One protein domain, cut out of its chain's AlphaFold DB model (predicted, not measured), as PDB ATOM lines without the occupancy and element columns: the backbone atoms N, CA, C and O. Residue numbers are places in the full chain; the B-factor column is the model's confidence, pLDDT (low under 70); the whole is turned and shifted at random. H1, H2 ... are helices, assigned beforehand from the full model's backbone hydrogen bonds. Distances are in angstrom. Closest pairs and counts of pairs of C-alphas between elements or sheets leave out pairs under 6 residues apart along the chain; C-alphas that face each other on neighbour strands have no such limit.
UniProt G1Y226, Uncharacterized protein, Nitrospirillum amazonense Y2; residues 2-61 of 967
ATOM      1  N   SER A   2     205.976 194.898 290.125       80.50
ATOM      2  CA  SER A   2     205.235 193.615 290.119       80.50
ATOM      3  C   SER A   2     204.764 193.186 288.716       80.50
ATOM      4  O   SER A   2     205.187 192.138 288.237       80.50
ATOM      5  N   PHE A   3     204.022 194.048 288.001       83.94
ATOM      6  CA  PHE A   3     203.545 193.761 286.636       83.94
ATOM      7  C   PHE A   3     204.674 193.451 285.644       83.94
ATOM      8  O   PHE A   3     204.571 192.513 284.867       83.94
ATOM      9  N   TYR A   4     205.788 194.189 285.710       88.62
ATOM     10  CA  TYR A   4     206.961 193.923 284.870       88.62
ATOM     11  C   TYR A   4     207.515 192.512 285.085       88.62
ATOM     12  O   TYR A   4     207.761 191.793 284.122       88.62
ATOM     13  N   ASN A   5     207.673 192.096 286.343       87.62
ATOM     14  CA  ASN A   5     208.192 190.770 286.668       87.62
ATOM     15  C   ASN A   5     207.231 189.655 286.227       87.62
ATOM     16  O   ASN A   5     207.692 188.613 285.770       87.62
ATOM     17  N   GLN A   6     205.918 189.879 286.336       86.06
ATOM     18  CA  GLN A   6     204.895 188.938 285.871       86.06
ATOM     19  C   GLN A   6     204.924 188.780 284.344       86.06
ATOM     20  O   GLN A   6     204.977 187.654 283.852       86.06
ATOM     21  N   GLU A   7     204.971 189.885 283.592       89.00
ATOM     22  CA  GLU A   7     205.077 189.837 282.126       89.00
ATOM     23  C   GLU A   7     206.390 189.203 281.668       89.00
ATOM     24  O   GLU A   7     206.400 188.352 280.778       89.00
ATOM     25  N   LEU A   8     207.502 189.551 282.319       89.88
ATOM     26  CA  LEU A   8     208.802 188.957 282.028       89.88
ATOM     27  C   LEU A   8     208.789 187.443 282.281       89.88
ATOM     28  O   LEU A   8     209.325 186.684 281.476       89.88
ATOM     29  N   ALA A   9     208.161 186.993 283.369       87.25
ATOM     30  CA  ALA A   9     207.991 185.573 283.656       87.25
ATOM     31  C   ALA A   9     207.108 184.878 282.606       87.25
ATOM     32  O   ALA A   9     207.457 183.786 282.157       87.25
ATOM     33  N   ALA A  10     206.013 185.505 282.166       84.38
ATOM     34  CA  ALA A  10     205.134 184.964 281.127       84.38
ATOM     35  C   ALA A  10     205.870 184.768 279.789       84.38
ATOM     36  O   ALA A  10     205.820 183.687 279.201       84.38
ATOM     37  N   ILE A  11     206.636 185.766 279.340       87.38
ATOM     38  CA  ILE A  11     207.402 185.666 278.087       87.38
ATOM     39  C   ILE A  11     208.556 184.667 278.225       87.38
ATOM     40  O   ILE A  11     208.840 183.928 277.286       87.38
ATOM     41  N   ARG A  12     209.198 184.576 279.399       86.38
ATOM     42  CA  ARG A  12     210.215 183.544 279.662       86.38
ATOM     43  C   ARG A  12     209.629 182.136 279.613       86.38
ATOM     44  O   ARG A  12     210.233 181.280 278.980       86.38
ATOM     45  N   ARG A  13     208.434 181.903 280.177       84.62
ATOM     46  CA  ARG A  13     207.708 180.625 280.026       84.62
ATOM     47  C   ARG A  13     207.481 180.293 278.547       84.62
ATOM     48  O   ARG A  13     207.746 179.168 278.124       84.62
ATOM     49  N   ALA A  14     207.054 181.269 277.741       83.94
ATOM     50  CA  ALA A  14     206.904 181.092 276.296       83.94
ATOM     51  C   ALA A  14     208.244 180.781 275.596       83.94
ATOM     52  O   ALA A  14     208.295 179.888 274.752       83.94
ATOM     53  N   ALA A  15     209.334 181.441 275.996       85.94
ATOM     54  CA  ALA A  15     210.675 181.211 275.459       85.94
ATOM     55  C   ALA A  15     211.235 179.828 275.802       85.94
ATOM     56  O   ALA A  15     211.813 179.177 274.932       85.94
ATOM     57  N   THR A  16     211.011 179.338 277.021       84.69
ATOM     58  CA  THR A  16     211.379 177.975 277.422       84.69
ATOM     59  C   THR A  16     210.649 176.934 276.572       84.69
ATOM     60  O   THR A  16     211.270 175.976 276.113       84.69
ATOM     61  N   ARG A  17     209.353 177.140 276.292       81.19
ATOM     62  CA  ARG A  17     208.585 176.262 275.390       81.19
ATOM     63  C   ARG A  17     209.121 176.305 273.958       81.19
ATOM     64  O   ARG A  17     209.397 175.253 273.389       81.19
ATOM     65  N   PHE A  18     209.365 177.501 273.418       86.50
ATOM     66  CA  PHE A  18     209.991 177.681 272.103       86.50
ATOM     67  C   PHE A  18     211.347 176.964 272.004       86.50
ATOM     68  O   PHE A  18     211.645 176.339 270.988       86.50
ATOM     69  N   ALA A  19     212.159 177.004 273.065       86.31
ATOM     70  CA  ALA A  19     213.443 176.313 273.098       86.31
ATOM     71  C   ALA A  19     213.304 174.784 273.044       86.31
ATOM     72  O   ALA A  19     214.128 174.126 272.406       86.31
ATOM     73  N   GLY A  20     212.252 174.227 273.654       84.06
ATOM     74  CA  GLY A  20     211.916 172.806 273.551       84.06
ATOM     75  C   GLY A  20     211.447 172.398 272.149       84.06
ATOM     76  O   GLY A  20     211.899 171.385 271.623       84.06
ATOM     77  N   GLU A  21     210.590 173.208 271.519       83.50
ATOM     78  CA  GLU A  21     210.024 172.938 270.184       83.50
ATOM     79  C   GLU A  21     211.043 173.182 269.045       83.50
ATOM     80  O   GLU A  21     211.022 172.509 268.009       83.50
ATOM     81  N   HIS A  22     211.980 174.121 269.229       86.00
ATOM     82  CA  HIS A  22     212.949 174.551 268.214       86.00
ATOM     83  C   HIS A  22     214.400 174.642 268.740       86.00
ATOM     84  O   HIS A  22     215.031 175.703 268.650       86.00
ATOM     85  N   PRO A  23     215.011 173.527 269.191       84.69
ATOM     86  CA  PRO A  23     216.288 173.540 269.916       84.69
ATOM     87  C   PRO A  23     217.464 174.099 269.101       84.69
ATOM     88  O   PRO A  23     218.316 174.805 269.636       84.69
ATOM     89  N   LYS A  24     217.508 173.847 267.785       84.00
ATOM     90  CA  LYS A  24     218.580 174.360 266.906       84.00
ATOM     91  C   LYS A  24     218.558 175.887 266.789       84.00
ATOM     92  O   LYS A  24     219.608 176.520 266.791       84.00
ATOM     93  N   VAL A  25     217.368 176.475 266.668       83.38
ATOM     94  CA  VAL A  25     217.211 177.929 266.512       83.38
ATOM     95  C   VAL A  25     217.358 178.622 267.863       83.38
ATOM     96  O   VAL A  25     218.041 179.638 267.946       83.38
ATOM     97  N   ALA A  26     216.824 178.028 268.930       82.06
ATOM     98  CA  ALA A  26     217.033 178.499 270.293       82.06
ATOM     99  C   ALA A  26     218.514 178.495 270.697       82.06
ATOM    100  O   ALA A  26     218.974 179.465 271.290       82.06
ATOM    101  N   GLY A  27     219.289 177.481 270.289       81.56
ATOM    102  CA  GLY A  27     220.742 177.455 270.483       81.56
ATOM    103  C   GLY A  27     221.466 178.615 269.786       81.56
ATOM    104  O   GLY A  27     222.336 179.242 270.387       81.56
ATOM    105  N   ASN A  28     221.060 178.970 268.561       82.75
ATOM    106  CA  ASN A  28     221.608 180.130 267.844       82.75
ATOM    107  C   ASN A  28     221.233 181.465 268.508       82.75
ATOM    108  O   ASN A  28     222.044 182.386 268.526       82.75
ATOM    109  N   LEU A  29     220.024 181.552 269.071       81.31
ATOM    110  CA  LEU A  29     219.537 182.705 269.837       81.31
ATOM    111  C   LEU A  29     220.009 182.695 271.302       81.31
ATOM    112  O   LEU A  29     219.658 183.595 272.061       81.31
ATOM    113  N   ARG A  30     220.780 181.674 271.705       83.19
ATOM    114  CA  ARG A  30     221.246 181.430 273.079       83.19
ATOM    115  C   ARG A  30     220.125 181.507 274.126       83.19
ATOM    116  O   ARG A  30     220.304 182.068 275.205       83.19
ATOM    117  N   ILE A  31     218.960 180.957 273.791       82.69
ATOM    118  CA  ILE A  31     217.819 180.817 274.699       82.69
ATOM    119  C   ILE A  31     217.925 179.440 275.357       82.69
ATOM    120  O   ILE A  31     217.823 178.416 274.681       82.69
ATOM    121  N   SER A  32     218.127 179.416 276.671       72.81
ATOM    122  CA  SER A  32     218.078 178.212 277.497       72.81
ATOM    123  C   SER A  32     216.778 178.180 278.320       72.81
ATOM    124  O   SER A  32     216.105 179.205 278.455       72.81
ATOM    125  N   PRO A  33     216.396 177.025 278.898       63.12
ATOM    126  CA  PRO A  33     215.196 176.920 279.728       63.12
ATOM    127  C   PRO A  33     215.168 177.867 280.935       63.12
ATOM    128  O   PRO A  33     214.090 178.128 281.467       63.12
ATOM    129  N   THR A  34     216.332 178.361 281.373       60.69
ATOM    130  CA  THR A  34     216.498 179.178 282.583       60.69
ATOM    131  C   THR A  34     217.082 180.570 282.316       60.69
ATOM    132  O   THR A  34     216.825 181.483 283.104       60.69
ATOM    133  N   THR A  35     217.831 180.774 281.227       73.06
ATOM    134  CA  THR A  35     218.507 182.043 280.894       73.06
ATOM    135  C   THR A  35     218.488 182.348 279.396       73.06
ATOM    136  O   THR A  35     218.458 181.452 278.559       73.06
ATOM    137  N   VAL A  36     218.527 183.634 279.044       82.12
ATOM    138  CA  VAL A  36     218.764 184.098 277.669       82.12
ATOM    139  C   VAL A  36     220.127 184.778 277.661       82.12
ATOM    140  O   VAL A  36     220.272 185.846 278.255       82.12
ATOM    141  N   ASP A  37     221.120 184.152 277.033       81.25
ATOM    142  CA  ASP A  37     222.516 184.606 277.109       81.25
ATOM    143  C   ASP A  37     222.892 185.568 275.965       81.25
ATOM    144  O   ASP A  37     223.957 186.188 275.997       81.25
ATOM    145  N   ASP A  38     222.044 185.706 274.935       87.00
ATOM    146  CA  ASP A  38     222.203 186.733 273.902       87.00
ATOM    147  C   ASP A  38     221.700 188.101 274.414       87.00
ATOM    148  O   ASP A  38     220.511 188.241 274.727       87.00
ATOM    149  N   PRO A  39     222.557 189.141 274.478       86.50
ATOM    150  CA  PRO A  39     222.169 190.440 275.028       86.50
ATOM    151  C   PRO A  39     221.069 191.167 274.244       86.50
ATOM    152  O   PRO A  39     220.324 191.954 274.830       86.50
ATOM    153  N   HIS A  40     220.965 190.956 272.929       88.00
ATOM    154  CA  HIS A  40     219.961 191.618 272.096       88.00
ATOM    155  C   HIS A  40     218.596 190.951 272.243       88.00
ATOM    156  O   HIS A  40     217.593 191.650 272.397       88.00
ATOM    157  N   VAL A  41     218.559 189.616 272.267       86.94
ATOM    158  CA  VAL A  41     217.327 188.854 272.518       86.94
ATOM    159  C   VAL A  41     216.814 189.121 273.934       86.94
ATOM    160  O   VAL A  41     215.626 189.392 274.112       86.94
ATOM    161  N   ALA A  42     217.704 189.131 274.933       87.12
ATOM    162  CA  ALA A  42     217.347 189.454 276.313       87.12
ATOM    163  C   ALA A  42     216.739 190.862 276.427       87.12
ATOM    164  O   ALA A  42     215.634 191.011 276.947       87.12
ATOM    165  N   ARG A  43     217.392 191.884 275.851       89.50
ATOM    166  CA  ARG A  43     216.869 193.262 275.847       89.50
ATOM    167  C   ARG A  43     215.539 193.396 275.118       89.50
ATOM    168  O   ARG A  43     214.712 194.201 275.540       89.50
ATOM    169  N   LEU A  44     215.324 192.646 274.037       90.31
ATOM    170  CA  LEU A  44     214.050 192.649 273.317       90.31
ATOM    171  C   LEU A  44     212.921 192.098 274.198       90.31
ATOM    172  O   LEU A  44     211.878 192.739 274.317       90.31
ATOM    173  N   ILE A  45     213.150 190.955 274.853       89.88
ATOM    174  CA  ILE A  45     212.191 190.344 275.783       89.88
ATOM    175  C   ILE A  45     211.898 191.287 276.955       89.88
ATOM    176  O   ILE A  45     210.736 191.513 277.280       89.88
ATOM    177  N   GLU A  46     212.930 191.881 277.557       89.69
ATOM    178  CA  GLU A  46     212.786 192.841 278.657       89.69
ATOM    179  C   GLU A  46     212.020 194.098 278.225       89.69
ATOM    180  O   GLU A  46     211.096 194.534 278.912       89.69
ATOM    181  N   SER A  47     212.338 194.660 277.056       90.88
ATOM    182  CA  SER A  47     211.652 195.847 276.526       90.88
ATOM    183  C   SER A  47     210.180 195.561 276.238       90.88
ATOM    184  O   SER A  47     209.306 196.361 276.574       90.88
ATOM    185  N   PHE A  48     209.884 194.399 275.656       91.25
ATOM    186  CA  PHE A  48     208.514 193.991 275.381       91.25
ATOM    187  C   PHE A  48     207.735 193.697 276.674       91.25
ATOM    188  O   PHE A  48     206.594 194.143 276.805       91.25
ATOM    189  N   ALA A  49     208.354 193.039 277.660       90.88
ATOM    190  CA  ALA A  49     207.777 192.840 278.993       90.88
ATOM    191  C   ALA A  49     207.457 194.177 279.676       90.88
ATOM    192  O   ALA A  49     206.410 194.335 280.296       90.88
ATOM    193  N   TYR A  50     208.325 195.181 279.526       91.69
ATOM    194  CA  TYR A  50     208.081 196.523 280.051       91.69
ATOM    195  C   TYR A  50     206.878 197.212 279.392       91.69
ATOM    196  O   TYR A  50     206.038 197.785 280.091       91.69
ATOM    197  N   LEU A  51     206.752 197.133 278.063       90.38
ATOM    198  CA  LEU A  51     205.617 197.715 277.337       90.38
ATOM    199  C   LEU A  51     204.295 197.026 277.692       90.38
ATOM    200  O   LEU A  51     203.315 197.692 278.030       90.38
ATOM    201  N   THR A  52     204.279 195.695 277.665       90.44
ATOM    202  CA  THR A  52     203.094 194.892 277.997       90.44
ATOM    203  C   THR A  52     202.681 195.043 279.457       90.44
ATOM    204  O   THR A  52     201.488 195.113 279.739       90.44
ATOM    205  N   ALA A  53     203.632 195.233 280.376       88.88
ATOM    206  CA  ALA A  53     203.332 195.479 281.784       88.88
ATOM    207  C   ALA A  53     202.565 196.784 282.007       88.88
ATOM    208  O   ALA A  53     201.705 196.839 282.883       88.88
ATOM    209  N   ARG A  54     202.828 197.830 281.211       85.69
ATOM    210  CA  ARG A  54     202.068 199.091 281.278       85.69
ATOM    211  C   ARG A  54     200.642 198.926 280.767       85.69
ATOM    212  O   ARG A  54     199.718 199.466 281.368       85.69
ATOM    213  N   VAL A  55     200.469 198.177 279.675       86.38
ATOM    214  CA  VAL A  55     199.140 197.845 279.141       86.38
ATOM    215  C   VAL A  55     198.360 197.057 280.183       86.38
ATOM    216  O   VAL A  55     197.246 197.436 280.521       86.38
ATOM    217  N   ARG A  56     198.976 196.018 280.752       83.31
ATOM    218  CA  ARG A  56     198.372 195.209 281.803       83.31
ATOM    219  C   ARG A  56     197.997 196.028 283.030       83.31
ATOM    220  O   ARG A  56     196.864 195.942 283.466       83.31
ATOM    221  N   GLN A  57     198.900 196.868 283.531       83.69
ATOM    222  CA  GLN A  57     198.596 197.748 284.657       83.69
ATOM    223  C   GLN A  57     197.331 198.580 284.384       83.69
ATOM    224  O   GLN A  57     196.421 198.591 285.203       83.69
ATOM    225  N   LYS A  58     197.214 199.195 283.198       79.62
ATOM    226  CA  LYS A  58     196.014 199.962 282.821       79.62
ATOM    227  C   LYS A  58     194.762 199.082 282.668       79.62
ATOM    228  O   LYS A  58     193.652 199.544 282.924       79.62
ATOM    229  N   LEU A  59     194.932 197.827 282.250       77.19
ATOM    230  CA  LEU A  59     193.880 196.807 282.187       77.19
ATOM    231  C   LEU A  59     193.544 196.171 283.539       77.19
ATOM    232  O   LEU A  59     192.577 195.417 283.590       77.19
ATOM    233  N   ASP A  60     194.270 196.476 284.610       72.81
ATOM    234  CA  ASP A  60     193.988 195.979 285.959       72.81
ATOM    235  C   ASP A  60     193.473 197.108 286.888       72.81
ATOM    236  O   ASP A  60     192.877 196.827 287.918       72.81
ATOM    237  N   ASP A  61     193.539 198.384 286.480       72.19
ATOM    238  CA  ASP A  61     193.005 199.534 287.240       72.19
ATOM    239  C   ASP A  61     191.476 199.448 287.509       72.19
ATOM    240  O   ASP A  61     190.691 199.366 286.568       72.19
TER     241      ASP A  61
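AT A GLANCE: This is residues 2 to 61 of the 967 residues of an uncharacterized protein of Nitrospirillum amazonense Y2 (UniProt G1Y226). What shape do the two long helices make? H3, the longest helix by residues, and H1 form a lopsided V: residues 3 to 11 of H1 meet H3, and the later part of H1 spreads away from H3. What lies at the open end? The short helix H2 and residues 29 to 38 span the mouth of the V, leading from the far end of H1 back to the start of H3. What is the make-up? The printed part has 60 residues with three named helices, in the order H1, H2, H3, and no named strand, and its class is all helix. It is only just compact, close to loose, with a radius of gyration of the C-alphas of 12.4 A and spans of 41 by 20 by 14 A.

IN THESE COORDINATES: Where is the longest helix? H3 holds residues 39 to 60 and is 30.7 A from first to last C-alpha, with C-alpha 39 at (222.169, 190.440, 275.028) and C-alpha 60 at (193.988, 195.979, 285.959). Where are the others? H1 holds residues 2 to 21, is 29.1 A long and begins with C-alpha 2 at (205.235, 193.615, 290.119). H2 holds residues 23 to 28.

HOW THE PARTS SIT: How does H3 stand to H1? They touch, with the C-alphas of Tyr 4 and Ala 53 closest at 5.0 A. They run opposite ways at a steep tilt of 51 degrees. Where is H2? It touches H1 only at the corner, with residues 18 to 19 of H1 alone; the closest C-alphas are those of Ala 19 and Ala 26, 5.1 A apart. H2 and H3 are apart. What do the backbones show? In H1, H2 and H3 every O i to N i+4 pair is within hydrogen-bond range.

THE WHOLE: How large is it? The C-alphas farthest apart, of Lys 24 and Asp 61, are 41.2 A apart. Are there cuts or long links? The printed part has no cut; the link from H1 to H2 is tight and that from H2 to H3 is short. Where is confidence low? Residues 33 to 34 have pLDDT under 70.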